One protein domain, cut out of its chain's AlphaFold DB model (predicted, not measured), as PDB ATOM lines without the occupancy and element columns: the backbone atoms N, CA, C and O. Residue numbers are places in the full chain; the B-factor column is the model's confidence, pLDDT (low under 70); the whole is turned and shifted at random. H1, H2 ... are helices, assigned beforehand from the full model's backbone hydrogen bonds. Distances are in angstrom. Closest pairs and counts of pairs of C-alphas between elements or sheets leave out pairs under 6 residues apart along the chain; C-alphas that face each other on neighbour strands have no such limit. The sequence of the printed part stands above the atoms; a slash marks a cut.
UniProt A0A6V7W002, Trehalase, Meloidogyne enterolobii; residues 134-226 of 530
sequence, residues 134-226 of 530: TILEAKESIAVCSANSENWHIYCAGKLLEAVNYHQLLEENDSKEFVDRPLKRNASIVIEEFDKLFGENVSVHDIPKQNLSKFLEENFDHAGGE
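Overview. This is residues 134 to 226 of the 530 residues of the protein "Trehalase" of Meloidogyne enterolobii (UniProt A0A6V7W002). What does the model look like at first sight? It is a small helical body in which the two longest helices, H4 and H5, stand side by side, running opposite ways, with the short helices H1, H2 and H3 grouped along one side of this pair. Residues 134 to 151, a long stretch with no named element, loop out on one side of the body before H1, their C-alphas 10 to 21 A from the mean of all C-alphas. What is it made of? The printed part has 93 residues with five named helices, H1 to H5 in order along the chain, and no named strand; the class is all helix, though under half of the residues, 41 of 93, are in named elements. How large is it? It is compact, with a radius of gyration of the C-alphas of 12.7 A, and rounded, spanning 33 by 30 by 26 A.

Arrangement. What is near H4, residues 187 to 198? H5, residues 209 to 219, is close but not clearly touching, at a shallow tilt of 24 degrees, opposite ways; the closest C-alphas, of Val 190 and Asn 219, are 6.6 A apart. H4 only just touches H1, residues 152 to 155, with 3 pairs of C-alphas within 8 A, and with residues 187 to 191 alone; the closest C-alphas, of Ile 154 and Ala 187, are 7.7 A apart. Where is H2, residues 159 to 167? It touches H1 only at the corner, the closest C-alphas being those of Ile 154 and Leu 161, 5.6 A apart. It only just touches H3, residues 175 to 179, with 3 pairs of C-alphas within 8 A; those of Asn 165 and Ser 175 are closest, at 6.4 A. How do the backbones run? In H2, H4 and H5 every O i to N i+4 pair is within hydrogen-bond range; in H3 0 of 1 is, with 2 of 2 O i to N i+3 pairs, and H1 is too short for an O i to N i+4 pair.

Along the chain. Where do the long helices lie? H4 measures 16.3 A from C-alpha 187 at (-47.849, -32.656, -30.194) to C-alpha 198; H5 measures 15.3 A and ends with C-alpha 219 at (-53.392, -29.433, -23.004). How long are the others? H1, beginning with C-alpha 152 at (-39.050, -33.326, -28.958), measures 5.3 A, H2 11.9 A and H3 7.0 A.

Size, cuts and confidence. How far does it reach? The two C-alphas farthest apart, of Lys 139 and Gly 225, are 35.6 A apart. Is it continuous? The printed part has no cut, and no link between helices is long. Where is confidence low? The pLDDT is under 70 at residues 134 to 139, 147 to 148 and 171.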
ATOM      1  N   THR A 134     -29.285 -18.063 -26.711       49.88
ATOM      2  CA  THR A 134     -29.878 -19.052 -27.651       49.88
ATOM      3  C   THR A 134     -29.189 -20.428 -27.627       49.88
ATOM      4  O   THR A 134     -29.034 -21.126 -28.631       49.88
ATOM      5  N   ILE A 135     -28.761 -20.862 -26.446       51.38
ATOM      6  CA  ILE A 135     -27.950 -22.043 -26.181       51.38
ATOM      7  C   ILE A 135     -28.656 -23.347 -26.585       51.38
ATOM      8  O   ILE A 135     -27.974 -24.298 -26.983       51.38
ATOM      9  N   LEU A 136     -29.988 -23.409 -26.537       52.34
ATOM     10  CA  LEU A 136     -30.736 -24.578 -27.010       52.34
ATOM     11  C   LEU A 136     -30.826 -24.655 -28.544       52.34
ATOM     12  O   LEU A 136     -30.876 -25.763 -29.076       52.34
ATOM     13  N   GLU A 137     -30.786 -23.519 -29.246       51.97
ATOM     14  CA  GLU A 137     -31.050 -23.417 -30.694       51.97
ATOM     15  C   GLU A 137     -29.789 -23.228 -31.551       51.97
ATOM     16  O   GLU A 137     -29.784 -23.538 -32.743       51.97
ATOM     17  N   ALA A 138     -28.688 -22.755 -30.960       59.56
ATOM     18  CA  ALA A 138     -27.411 -22.628 -31.649       59.56
ATOM     19  C   ALA A 138     -26.956 -23.977 -32.241       59.56
ATOM     20  O   ALA A 138     -27.077 -25.023 -31.609       59.56
ATOM     21  N   LYS A 139     -26.342 -23.939 -33.431       63.06
ATOM     22  CA  LYS A 139     -25.948 -25.097 -34.269       63.06
ATOM     23  C   LYS A 139     -25.099 -26.186 -33.577       63.06
ATOM     24  O   LYS A 139     -24.968 -27.290 -34.098       63.06
ATOM     25  N   GLU A 140     -24.503 -25.871 -32.434       75.88
ATOM     26  CA  GLU A 140     -23.658 -26.756 -31.618       75.88
ATOM     27  C   GLU A 140     -24.427 -27.440 -30.469       75.88
ATOM     28  O   GLU A 140     -23.855 -28.214 -29.695       75.88
ATOM     29  N   SER A 141     -25.724 -27.149 -30.348       82.50
ATOM     30  CA  SER A 141     -26.661 -27.780 -29.428       82.50
ATOM     31  C   SER A 141     -26.928 -29.230 -29.830       82.50
ATOM     32  O   SER A 141     -27.273 -29.547 -30.968       82.50
ATOM     33  N   ILE A 142     -26.776 -30.130 -28.866       88.44
ATOM     34  CA  ILE A 142     -27.063 -31.552 -28.973       88.44
ATOM     35  C   ILE A 142     -28.119 -31.843 -27.906       88.44
ATOM     36  O   ILE A 142     -27.788 -32.133 -26.756       88.44
ATOM     37  N   ALA A 143     -29.393 -31.753 -28.299       87.25
ATOM     38  CA  ALA A 143     -30.542 -32.055 -27.441       87.25
ATOM     39  C   ALA A 143     -30.483 -33.482 -26.863       87.25
ATOM     40  O   ALA A 143     -29.817 -34.354 -27.430       87.25
ATOM     41  N   VAL A 144     -31.213 -33.758 -25.778       90.88
ATOM     42  CA  VAL A 144     -31.196 -35.079 -25.109       90.88
ATOM     43  C   VAL A 144     -31.876 -36.209 -25.897       90.88
ATOM     44  O   VAL A 144     -31.579 -37.376 -25.662       90.88
ATOM     45  N   CYS A 145     -32.729 -35.889 -26.876       88.00
ATOM     46  CA  CYS A 145     -33.383 -36.864 -27.756       88.00
ATOM     47  C   CYS A 145     -33.229 -36.490 -29.245       88.00
ATOM     48  O   CYS A 145     -32.427 -35.615 -29.595       88.00
ATOM     49  N   SER A 146     -33.891 -37.212 -30.151       75.94
ATOM     50  CA  SER A 146     -33.807 -36.959 -31.597       75.94
ATOM     51  C   SER A 146     -34.855 -35.944 -32.051       75.94
ATOM     52  O   SER A 146     -36.001 -36.028 -31.626       75.94
ATOM     53  N   ALA A 147     -34.507 -35.068 -32.997       61.78
ATOM     54  CA  ALA A 147     -35.479 -34.182 -33.648       61.78
ATOM     55  C   ALA A 147     -36.536 -34.942 -34.488       61.78
ATOM     56  O   ALA A 147     -37.503 -34.354 -34.958       61.78
ATOM     57  N   ASN A 148     -36.361 -36.259 -34.667       61.38
ATOM     58  CA  ASN A 148     -37.273 -37.123 -35.415       61.38
ATOM     59  C   ASN A 148     -38.456 -37.657 -34.576       61.38
ATOM     60  O   ASN A 148     -39.311 -38.339 -35.135       61.38
ATOM     61  N   SER A 149     -38.507 -37.424 -33.258       70.00
ATOM     62  CA  SER A 149     -39.707 -37.700 -32.448       70.00
ATOM     63  C   SER A 149     -40.572 -36.447 -32.384       70.00
ATOM     64  O   SER A 149     -40.105 -35.423 -31.897       70.00
ATOM     65  N   GLU A 150     -41.821 -36.531 -32.847       81.69
ATOM     66  CA  GLU A 150     -42.735 -35.396 -33.106       81.69
ATOM     67  C   GLU A 150     -42.957 -34.445 -31.909       81.69
ATOM     68  O   GLU A 150     -43.355 -33.298 -32.087       81.69
ATOM     69  N   ASN A 151     -42.641 -34.894 -30.694       91.50
ATOM     70  CA  ASN A 151     -42.794 -34.182 -29.428       91.50
ATOM     71  C   ASN A 151     -41.473 -33.728 -28.772       91.50
ATOM     72  O   ASN A 151     -41.463 -33.318 -27.608       91.50
ATOM     73  N   TRP A 152     -40.349 -33.752 -29.499       90.38
ATOM     74  CA  TRP A 152     -39.050 -33.326 -28.958       90.38
ATOM     75  C   TRP A 152     -39.030 -31.852 -28.516       90.38
ATOM     76  O   TRP A 152     -38.386 -31.537 -27.515       90.38
ATOM     77  N   HIS A 153     -39.792 -30.993 -29.209       88.06
ATOM     78  CA  HIS A 153     -40.027 -29.570 -28.904       88.06
ATOM     79  C   HIS A 153     -40.802 -29.314 -27.592       88.06
ATOM     80  O   HIS A 153     -41.008 -28.160 -27.212       88.06
ATOM     81  N   ILE A 154     -41.282 -30.375 -26.935       94.06
ATOM     82  CA  ILE A 154     -42.045 -30.315 -25.682       94.06
ATOM     83  C   ILE A 154     -41.259 -30.995 -24.557       94.06
ATOM     84  O   ILE A 154     -41.115 -30.428 -23.480       94.06
ATOM     85  N   TYR A 155     -40.714 -32.191 -24.804       94.81
ATOM     86  CA  TYR A 155     -40.114 -33.023 -23.750       94.81
ATOM     87  C   TYR A 155     -38.579 -33.046 -23.716       94.81
ATOM     88  O   TYR A 155     -38.012 -33.561 -22.755       94.81
ATOM     89  N   CYS A 156     -37.890 -32.551 -24.751       92.06
ATOM     90  CA  CYS A 156     -36.427 -32.678 -24.875       92.06
ATOM     91  C   CYS A 156     -35.681 -31.341 -24.988       92.06
ATOM     92  O   CYS A 156     -34.499 -31.279 -24.651       92.06
ATOM     93  N   ALA A 157     -36.336 -30.315 -25.532       88.31
ATOM     94  CA  ALA A 157     -35.871 -28.938 -25.696       88.31
ATOM     95  C   ALA A 157     -37.069 -28.068 -26.137       88.31
ATOM     96  O   ALA A 157     -38.148 -28.604 -26.379       88.31
ATOM     97  N   GLY A 158     -36.869 -26.760 -26.316       88.06
ATOM     98  CA  GLY A 158     -37.866 -25.849 -26.899       88.06
ATOM     99  C   GLY A 158     -38.550 -24.932 -25.882       88.06
ATOM    100  O   GLY A 158     -38.510 -25.170 -24.673       88.06
ATOM    101  N   LYS A 159     -39.181 -23.864 -26.386       89.69
ATOM    102  CA  LYS A 159     -39.687 -22.753 -25.561       89.69
ATOM    103  C   LYS A 159     -40.735 -23.175 -24.531       89.69
ATOM    104  O   LYS A 159     -40.748 -22.625 -23.437       89.69
ATOM    105  N   LEU A 160     -41.597 -24.150 -24.837       93.44
ATOM    106  CA  LEU A 160     -42.601 -24.627 -23.879       93.44
ATOM    107  C   LEU A 160     -41.941 -25.280 -22.650       93.44
ATOM    108  O   LEU A 160     -42.284 -24.923 -21.524       93.44
ATOM    109  N   LEU A 161     -40.942 -26.151 -22.847       93.12
ATOM    110  CA  LEU A 161     -40.156 -26.734 -21.751       93.12
ATOM    111  C   LEU A 161     -39.486 -25.646 -20.902       93.12
ATOM    112  O   LEU A 161     -39.560 -25.677 -19.673       93.12
ATOM    113  N   GLU A 162     -38.853 -24.674 -21.557       91.19
ATOM    114  CA  GLU A 162     -38.169 -23.573 -20.883       91.19
ATOM    115  C   GLU A 162     -39.141 -22.683 -20.100       91.19
ATOM    116  O   GLU A 162     -38.898 -22.401 -18.931       91.19
ATOM    117  N   ALA A 163     -40.277 -22.297 -20.686       92.12
ATOM    118  CA  ALA A 163     -41.263 -21.425 -20.055       92.12
ATOM    119  C   ALA A 163     -41.899 -22.059 -18.806       92.12
ATOM    120  O   ALA A 163     -42.050 -21.385 -17.785       92.12
ATOM    121  N   VAL A 164     -42.238 -23.353 -18.848       92.88
ATOM    122  CA  VAL A 164     -42.815 -24.062 -17.689       92.88
ATOM    123  C   VAL A 164     -41.823 -24.117 -16.525       92.88
ATOM    124  O   VAL A 164     -42.206 -23.877 -15.376       92.88
ATOM    125  N   ASN A 165     -40.544 -24.355 -16.828       91.94
ATOM    126  CA  ASN A 165     -39.471 -24.345 -15.838       91.94
ATOM    127  C   ASN A 165     -39.179 -22.930 -15.321       91.94
ATOM    128  O   ASN A 165     -39.162 -22.724 -14.112       91.94
ATOM    129  N   TYR A 166     -39.018 -21.936 -16.202       90.81
ATOM    130  CA  TYR A 166     -38.802 -20.526 -15.852       90.81
ATOM    131  C   TYR A 166     -39.852 -20.026 -14.855       90.81
ATOM    132  O   TYR A 166     -39.507 -19.493 -13.794       90.81
ATOM    133  N   HIS A 167     -41.132 -20.249 -15.173       90.56
ATOM    134  CA  HIS A 167     -42.253 -19.784 -14.359       90.56
ATOM    135  C   HIS A 167     -42.491 -20.614 -13.100       90.56
ATOM    136  O   HIS A 167     -43.234 -20.139 -12.242       90.56
ATOM    137  N   GLN A 168     -41.871 -21.793 -12.947       88.31
ATOM    138  CA  GLN A 168     -42.041 -22.694 -11.794       88.31
ATOM    139  C   GLN A 168     -43.534 -22.976 -11.538       88.31
ATOM    140  O   GLN A 168     -44.159 -22.440 -10.618       88.31
ATOM    141  N   LEU A 169     -44.147 -23.705 -12.476       81.94
ATOM    142  CA  LEU A 169     -45.606 -23.832 -12.602       81.94
ATOM    143  C   LEU A 169     -46.232 -25.084 -11.981       81.94
ATOM    144  O   LEU A 169     -47.449 -25.111 -11.822       81.94
ATOM    145  N   LEU A 170     -45.436 -26.102 -11.663       80.12
ATOM    146  CA  LEU A 170     -45.925 -27.406 -11.213       80.12
ATOM    147  C   LEU A 170     -45.616 -27.664  -9.738       80.12
ATOM    148  O   LEU A 170     -44.875 -26.916  -9.098       80.12
ATOM    149  N   GLU A 171     -46.225 -28.721  -9.205       68.50
ATOM    150  CA  GLU A 171     -46.098 -29.126  -7.807       68.50
ATOM    151  C   GLU A 171     -44.624 -29.320  -7.420       68.50
ATOM    152  O   GLU A 171     -43.810 -29.817  -8.198       68.50
ATOM    153  N   GLU A 172     -44.270 -28.804  -6.239       73.88
ATOM    154  CA  GLU A 172     -42.905 -28.755  -5.678       73.88
ATOM    155  C   GLU A 172     -41.841 -28.056  -6.563       73.88
ATOM    156  O   GLU A 172     -40.683 -27.921  -6.168       73.88
ATOM    157  N   ASN A 173     -42.257 -27.477  -7.698       81.12
ATOM    158  CA  ASN A 173     -41.428 -26.949  -8.784       81.12
ATOM    159  C   ASN A 173     -40.582 -28.023  -9.502       81.12
ATOM    160  O   ASN A 173     -39.526 -27.702 -10.049       81.12
ATOM    161  N   ASP A 174     -41.027 -29.286  -9.510       87.19
ATOM    162  CA  ASP A 174     -40.272 -30.389 -10.113       87.19
ATOM    163  C   ASP A 174     -40.263 -30.346 -11.654       87.19
ATOM    164  O   ASP A 174     -41.290 -30.501 -12.321       87.19
ATOM    165  N   SER A 175     -39.061 -30.237 -12.224       93.12
ATOM    166  CA  SER A 175     -38.783 -30.358 -13.659       93.12
ATOM    167  C   SER A 175     -39.330 -31.669 -14.279       93.12
ATOM    168  O   SER A 175     -39.835 -31.658 -15.405       93.12
ATOM    169  N   LYS A 176     -39.267 -32.811 -13.566       94.94
ATOM    170  CA  LYS A 176     -39.757 -34.119 -14.064       94.94
ATOM    171  C   LYS A 176     -41.280 -34.196 -14.104       94.94
ATOM    172  O   LYS A 176     -41.828 -34.778 -15.036       94.94
ATOM    173  N   GLU A 177     -41.966 -33.551 -13.165       93.75
ATOM    174  CA  GLU A 177     -43.430 -33.487 -13.139       93.75
ATOM    175  C   GLU A 177     -44.015 -32.766 -14.366       93.75
ATOM    176  O   GLU A 177     -45.179 -32.984 -14.690       93.75
ATOM    177  N   PHE A 178     -43.226 -31.974 -15.110       95.44
ATOM    178  CA  PHE A 178     -43.626 -31.528 -16.450       95.44
ATOM    179  C   PHE A 178     -43.416 -32.617 -17.500       95.44
ATOM    180  O   PHE A 178     -44.348 -32.972 -18.222       95.44
ATOM    181  N   VAL A 179     -42.196 -33.150 -17.610       95.44
ATOM    182  CA  VAL A 179     -41.856 -34.046 -18.723       95.44
ATOM    183  C   VAL A 179     -42.453 -35.450 -18.608       95.44
ATOM    184  O   VAL A 179     -42.505 -36.150 -19.614       95.44
ATOM    185  N   ASP A 180     -42.985 -35.837 -17.449       96.38
ATOM    186  CA  ASP A 180     -43.804 -37.042 -17.258       96.38
ATOM    187  C   ASP A 180     -45.278 -36.878 -17.707       96.38
ATOM    188  O   ASP A 180     -46.026 -37.855 -17.663       96.38
ATOM    189  N   ARG A 181     -45.749 -35.674 -18.082       95.94
ATOM    190  CA  ARG A 181     -47.179 -35.429 -18.371       95.94
ATOM    191  C   ARG A 181     -47.576 -35.772 -19.808       95.94
ATOM    192  O   ARG A 181     -47.013 -35.178 -20.730       95.94
ATOM    193  N   PRO A 182     -48.587 -36.635 -20.026       96.50
ATOM    194  CA  PRO A 182     -49.162 -36.884 -21.347       96.50
ATOM    195  C   PRO A 182     -49.841 -35.653 -21.952       96.50
ATOM    196  O   PRO A 182     -50.389 -34.815 -21.233       96.50
ATOM    197  N   LEU A 183     -49.884 -35.588 -23.281       97.25
ATOM    198  CA  LEU A 183     -50.681 -34.621 -24.031       97.25
ATOM    199  C   LEU A 183     -52.097 -35.154 -24.288       97.25
ATOM    200  O   LEU A 183     -52.292 -36.256 -24.801       97.25
ATOM    201  N   LYS A 184     -53.099 -34.298 -24.078       96.62
ATOM    202  CA  LYS A 184     -54.504 -34.565 -24.438       96.62
ATOM    203  C   LYS A 184     -54.724 -34.622 -25.959       96.62
ATOM    204  O   LYS A 184     -55.690 -35.217 -26.439       96.62
ATOM    205  N   ARG A 185     -53.829 -33.998 -26.733       95.62
ATOM    206  CA  ARG A 185     -53.861 -33.863 -28.203       95.62
ATOM    207  C   ARG A 185     -52.485 -34.153 -28.804       95.62
ATOM    208  O   ARG A 185     -51.503 -34.239 -28.082       95.62
ATOM    209  N   ASN A 186     -52.418 -34.307 -30.125       95.50
ATOM    210  CA  ASN A 186     -51.151 -34.529 -30.823       95.50
ATOM    211  C   ASN A 186     -50.173 -33.357 -30.634       95.50
ATOM    212  O   ASN A 186     -50.600 -32.200 -30.597       95.50
ATOM    213  N   ALA A 187     -48.872 -33.647 -30.558       95.25
ATOM    214  CA  ALA A 187     -47.849 -32.656 -30.194       95.25
ATOM    215  C   ALA A 187     -47.804 -31.435 -31.126       95.25
ATOM    216  O   ALA A 187     -47.650 -30.308 -30.659       95.25
ATOM    217  N   SER A 188     -48.025 -31.647 -32.424       94.38
ATOM    218  CA  SER A 188     -48.138 -30.586 -33.432       94.38
ATOM    219  C   SER A 188     -49.279 -29.601 -33.153       94.38
ATOM    220  O   SER A 188     -49.109 -28.404 -33.350       94.38
ATOM    221  N   ILE A 189     -50.415 -30.080 -32.638       95.81
ATOM    222  CA  ILE A 189     -51.572 -29.239 -32.287       95.81
ATOM    223  C   ILE A 189     -51.283 -28.448 -31.005       95.81
ATOM    224  O   ILE A 189     -51.637 -27.275 -30.908       95.81
ATOM    225  N   VAL A 190     -50.633 -29.082 -30.023       97.00
ATOM    226  CA  VAL A 190     -50.280 -28.439 -28.746       97.00
ATOM    227  C   VAL A 190     -49.256 -27.319 -28.960       97.00
ATOM    228  O   VAL A 190     -49.414 -26.245 -28.382       97.00
ATOM    229  N   ILE A 191     -48.245 -27.527 -29.813       94.44
ATOM    230  CA  ILE A 191     -47.238 -26.491 -30.091       94.44
ATOM    231  C   ILE A 191     -47.789 -25.365 -30.987       94.44
ATOM    232  O   ILE A 191     -47.560 -24.203 -30.670       94.44
ATOM    233  N   GLU A 192     -48.619 -25.661 -32.002       95.06
ATOM    234  CA  GLU A 192     -49.309 -24.621 -32.793       95.06
ATOM    235  C   GLU A 192     -50.188 -23.726 -31.898       95.06
ATOM    236  O   GLU A 192     -50.218 -22.506 -32.056       95.06
ATOM    237  N   GLU A 193     -50.889 -24.313 -30.924       96.25
ATOM    238  CA  GLU A 193     -51.712 -23.560 -29.975       96.25
ATOM    239  C   GLU A 193     -50.872 -22.720 -28.998       96.25
ATOM    240  O   GLU A 193     -51.244 -21.581 -28.708       96.25
ATOM    241  N   PHE A 194     -49.723 -23.235 -28.547       96.19
ATOM    242  CA  PHE A 194     -48.754 -22.495 -27.732       96.19
ATOM    243  C   PHE A 194     -48.192 -21.279 -28.486       96.19
ATOM    244  O   PHE A 194     -48.299 -20.149 -28.005       96.19
ATOM    245  N   ASP A 195     -47.654 -21.485 -29.689       94.38
ATOM    246  CA  ASP A 195     -47.037 -20.423 -30.489       94.38
ATOM    247  C   ASP A 195     -48.061 -19.365 -30.925       94.38
ATOM    248  O   ASP A 195     -47.753 -18.173 -30.964       94.38
ATOM    249  N   LYS A 196     -49.318 -19.763 -31.147       96.06
ATOM    250  CA  LYS A 196     -50.443 -18.855 -31.415       96.06
ATOM    251  C   LYS A 196     -50.903 -18.055 -30.190       96.06
ATOM    252  O   LYS A 196     -51.402 -16.941 -30.357       96.06
ATOM    253  N   LEU A 197     -50.785 -18.611 -28.982       96.25
ATOM    254  CA  LEU A 197     -51.202 -17.962 -27.733       96.25
ATOM    255  C   LEU A 197     -50.120 -17.032 -27.158       96.25
ATOM    256  O   LEU A 197     -50.458 -16.004 -26.569       96.25
ATOM    257  N   PHE A 198     -48.843 -17.382 -27.330       94.50
ATOM    258  CA  PHE A 198     -47.711 -16.684 -26.706       94.50
ATOM    259  C   PHE A 198     -46.748 -16.015 -27.694       94.50
ATOM    260  O   PHE A 198     -46.115 -15.032 -27.324       94.50
ATOM    261  N   GLY A 199     -46.665 -16.483 -28.941       89.38
ATOM    262  CA  GLY A 199     -45.827 -15.915 -29.997       89.38
ATOM    263  C   GLY A 199     -44.468 -16.605 -30.168       89.38
ATOM    264  O   GLY A 199     -43.625 -16.617 -29.264       89.38
ATOM    265  N   GLU A 200     -44.202 -17.072 -31.393       83.25
ATOM    266  CA  GLU A 200     -42.948 -17.727 -31.817       83.25
ATOM    267  C   GLU A 200     -41.674 -16.956 -31.417       83.25
ATOM    268  O   GLU A 200     -40.663 -17.560 -31.076       83.25
ATOM    269  N   ASN A 201     -41.724 -15.618 -31.369       82.38
ATOM    270  CA  ASN A 201     -40.568 -14.746 -31.101       82.38
ATOM    271  C   ASN A 201     -40.624 -14.001 -29.746       82.38
ATOM    272  O   ASN A 201     -39.816 -13.110 -29.506       82.38
ATOM    273  N   VAL A 202     -41.574 -14.331 -28.861       85.06
ATOM    274  CA  VAL A 202     -41.698 -13.710 -27.523       85.06
ATOM    275  C   VAL A 202     -40.794 -14.419 -26.506       85.06
ATOM    276  O   VAL A 202     -40.642 -15.641 -26.578       85.06
ATOM    277  N   SER A 203     -40.193 -13.674 -25.571       86.62
ATOM    278  CA  SER A 203     -39.330 -14.245 -24.527       86.62
ATOM    279  C   SER A 203     -40.135 -15.013 -23.473       86.62
ATOM    280  O   SER A 203     -41.277 -14.663 -23.175       86.62
ATOM    281  N   VAL A 204     -39.534 -16.030 -22.846       88.19
ATOM    282  CA  VAL A 204     -40.175 -16.779 -21.748       88.19
ATOM    283  C   VAL A 204     -40.510 -15.886 -20.548       88.19
ATOM    284  O   VAL A 204     -41.499 -16.137 -19.859       88.19
ATOM    285  N   HIS A 205     -39.756 -14.801 -20.350       87.94
ATOM    286  CA  HIS A 205     -39.977 -13.777 -19.324       87.94
ATOM    287  C   HIS A 205     -41.314 -13.041 -19.496       87.94
ATOM    288  O   HIS A 205     -41.948 -12.702 -18.498       87.94
ATOM    289  N   ASP A 206     -41.743 -12.821 -20.743       89.38
ATOM    290  CA  ASP A 206     -42.941 -12.047 -21.096       89.38
ATOM    291  C   ASP A 206     -44.224 -12.901 -21.116       89.38
ATOM    292  O   ASP A 206     -45.336 -12.368 -21.173       89.38
ATOM    293  N   ILE A 207     -44.094 -14.232 -21.052       91.06
ATOM    294  CA  ILE A 207     -45.226 -15.167 -21.018       91.06
ATOM    295  C   ILE A 207     -45.994 -15.012 -19.687       91.06
ATOM    296  O   ILE A 207     -45.417 -15.229 -18.620       91.06
ATOM    297  N   PRO A 208     -47.306 -14.690 -19.686       93.50
ATOM    298  CA  PRO A 208     -48.050 -14.523 -18.438       93.50
ATOM    299  C   PRO A 208     -48.267 -15.862 -17.717       93.50
ATOM    300  O   PRO A 208     -48.955 -16.744 -18.240       93.50
ATOM    301  N   LYS A 209     -47.748 -16.004 -16.486       92.31
ATOM    302  CA  LYS A 209     -47.802 -17.259 -15.705       92.31
ATOM    303  C   LYS A 209     -49.213 -17.855 -15.590       92.31
ATOM    304  O   LYS A 209     -49.364 -19.067 -15.707       92.31
ATOM    305  N   GLN A 210     -50.251 -17.034 -15.402       94.25
ATOM    306  CA  GLN A 210     -51.641 -17.506 -15.322       94.25
ATOM    307  C   GLN A 210     -52.129 -18.110 -16.647       94.25
ATOM    308  O   GLN A 210     -52.793 -19.145 -16.641       94.25
ATOM    309  N   ASN A 211     -51.777 -17.497 -17.781       96.31
ATOM    310  CA  ASN A 211     -52.145 -18.007 -19.101       96.31
ATOM    311  C   ASN A 211     -51.412 -19.321 -19.398       96.31
ATOM    312  O   ASN A 211     -52.008 -20.225 -19.976       96.31
ATOM    313  N   LEU A 212     -50.147 -19.443 -18.979       95.69
ATOM    314  CA  LEU A 212     -49.373 -20.671 -19.153       95.69
ATOM    315  C   LEU A 212     -49.865 -21.809 -18.240       95.69
ATOM    316  O   LEU A 212     -49.988 -22.928 -18.725       95.69
ATOM    317  N   SER A 213     -50.243 -21.534 -16.981       95.31
ATOM    318  CA  SER A 213     -50.931 -22.515 -16.112       95.31
ATOM    319  C   SER A 213     -52.175 -23.067 -16.799       95.31
ATOM    320  O   SER A 213     -52.292 -24.269 -17.025       95.31
ATOM    321  N   LYS A 214     -53.050 -22.159 -17.250       96.81
ATOM    322  CA  LYS A 214     -54.282 -22.525 -17.939       96.81
ATOM    323  C   LYS A 214     -54.008 -23.337 -19.217       96.81
ATOM    324  O   LYS A 214     -54.687 -24.330 -19.465       96.81
ATOM    325  N   PHE A 215     -53.012 -22.947 -20.013       97.62
ATOM    326  CA  PHE A 215     -52.613 -23.690 -21.211       97.62
ATOM    327  C   PHE A 215     -52.199 -25.134 -20.881       97.62
ATOM    328  O   PHE A 215     -52.599 -26.052 -21.600       97.62
ATOM    329  N   LEU A 216     -51.455 -25.353 -19.786       96.62
ATOM    330  CA  LEU A 216     -51.113 -26.698 -19.311       96.62
ATOM    331  C   LEU A 216     -52.359 -27.479 -18.876       96.62
ATOM    332  O   LEU A 216     -52.527 -28.624 -19.289       96.62
ATOM    333  N   GLU A 217     -53.256 -26.865 -18.103       95.38
ATOM    334  CA  GLU A 217     -54.518 -27.476 -17.658       95.38
ATOM    335  C   GLU A 217     -55.408 -27.913 -18.843       95.38
ATOM    336  O   GLU A 217     -56.039 -28.974 -18.799       95.38
ATOM    337  N   GLU A 218     -55.427 -27.141 -19.934       97.38
ATOM    338  CA  GLU A 218     -56.188 -27.450 -21.153       97.38
ATOM    339  C   GLU A 218     -55.489 -28.488 -22.065       97.38
ATOM    340  O   GLU A 218     -56.181 -29.245 -22.751       97.38
ATOM    341  N   ASN A 219     -54.152 -28.599 -22.052       97.69
ATOM    342  CA  ASN A 219     -53.392 -29.433 -23.004       97.69
ATOM    343  C   ASN A 219     -52.731 -30.701 -22.444       97.69
ATOM    344  O   ASN A 219     -52.515 -31.641 -23.210       97.69
ATOM    345  N   PHE A 220     -52.434 -30.759 -21.147       97.19
ATOM    346  CA  PHE A 220     -51.693 -31.852 -20.511       97.19
ATOM    347  C   PHE A 220     -52.554 -32.579 -19.479       97.19
ATOM    348  O   PHE A 220     -53.343 -31.955 -18.767       97.19
ATOM    349  N   ASP A 221     -52.398 -33.895 -19.375       95.81
ATOM    350  CA  ASP A 221     -52.927 -34.687 -18.263       95.81
ATOM    351  C   ASP A 221     -51.968 -34.665 -17.053       95.81
ATOM    352  O   ASP A 221     -50.982 -33.922 -17.020       95.81
ATOM    353  N   HIS A 222     -52.285 -35.437 -16.012       93.19
ATOM    354  CA  HIS A 222     -51.408 -35.615 -14.856       93.19
ATOM    355  C   HIS A 222     -50.290 -36.620 -15.166       93.19
ATOM    356  O   HIS A 222     -50.473 -37.558 -15.948       93.19
ATOM    357  N   ALA A 223     -49.127 -36.434 -14.548       93.62
ATOM    358  CA  ALA A 223     -47.966 -37.274 -14.792       93.62
ATOM    359  C   ALA A 223     -48.209 -38.734 -14.387       93.62
ATOM    360  O   ALA A 223     -48.737 -39.016 -13.310       93.62
ATOM    361  N   GLY A 224     -47.808 -39.672 -15.248       90.06
ATOM    362  CA  GLY A 224     -47.994 -41.106 -15.013       90.06
ATOM    363  C   GLY A 224     -49.419 -41.640 -15.217       90.06
ATOM    364  O   GLY A 224     -49.588 -42.854 -15.180       90.06
ATOM    365  N   GLY A 225     -50.420 -40.797 -15.516       90.88
ATOM    366  CA  GLY A 225     -51.795 -41.236 -15.832       90.88
ATOM    367  C   GLY A 225     -51.925 -42.088 -17.108       90.88
ATOM    368  O   GLY A 225     -52.975 -42.656 -17.398       90.88
ATOM    369  N   GLU A 226     -50.834 -42.186 -17.861       92.88
ATOM    370  CA  GLU A 226     -50.606 -43.068 -19.007       92.88
ATOM    371  C   GLU A 226     -50.331 -44.542 -18.625       92.88
ATOM    372  O   GLU A 226     -50.344 -45.418 -19.488       92.88
TER     373      GLU A 226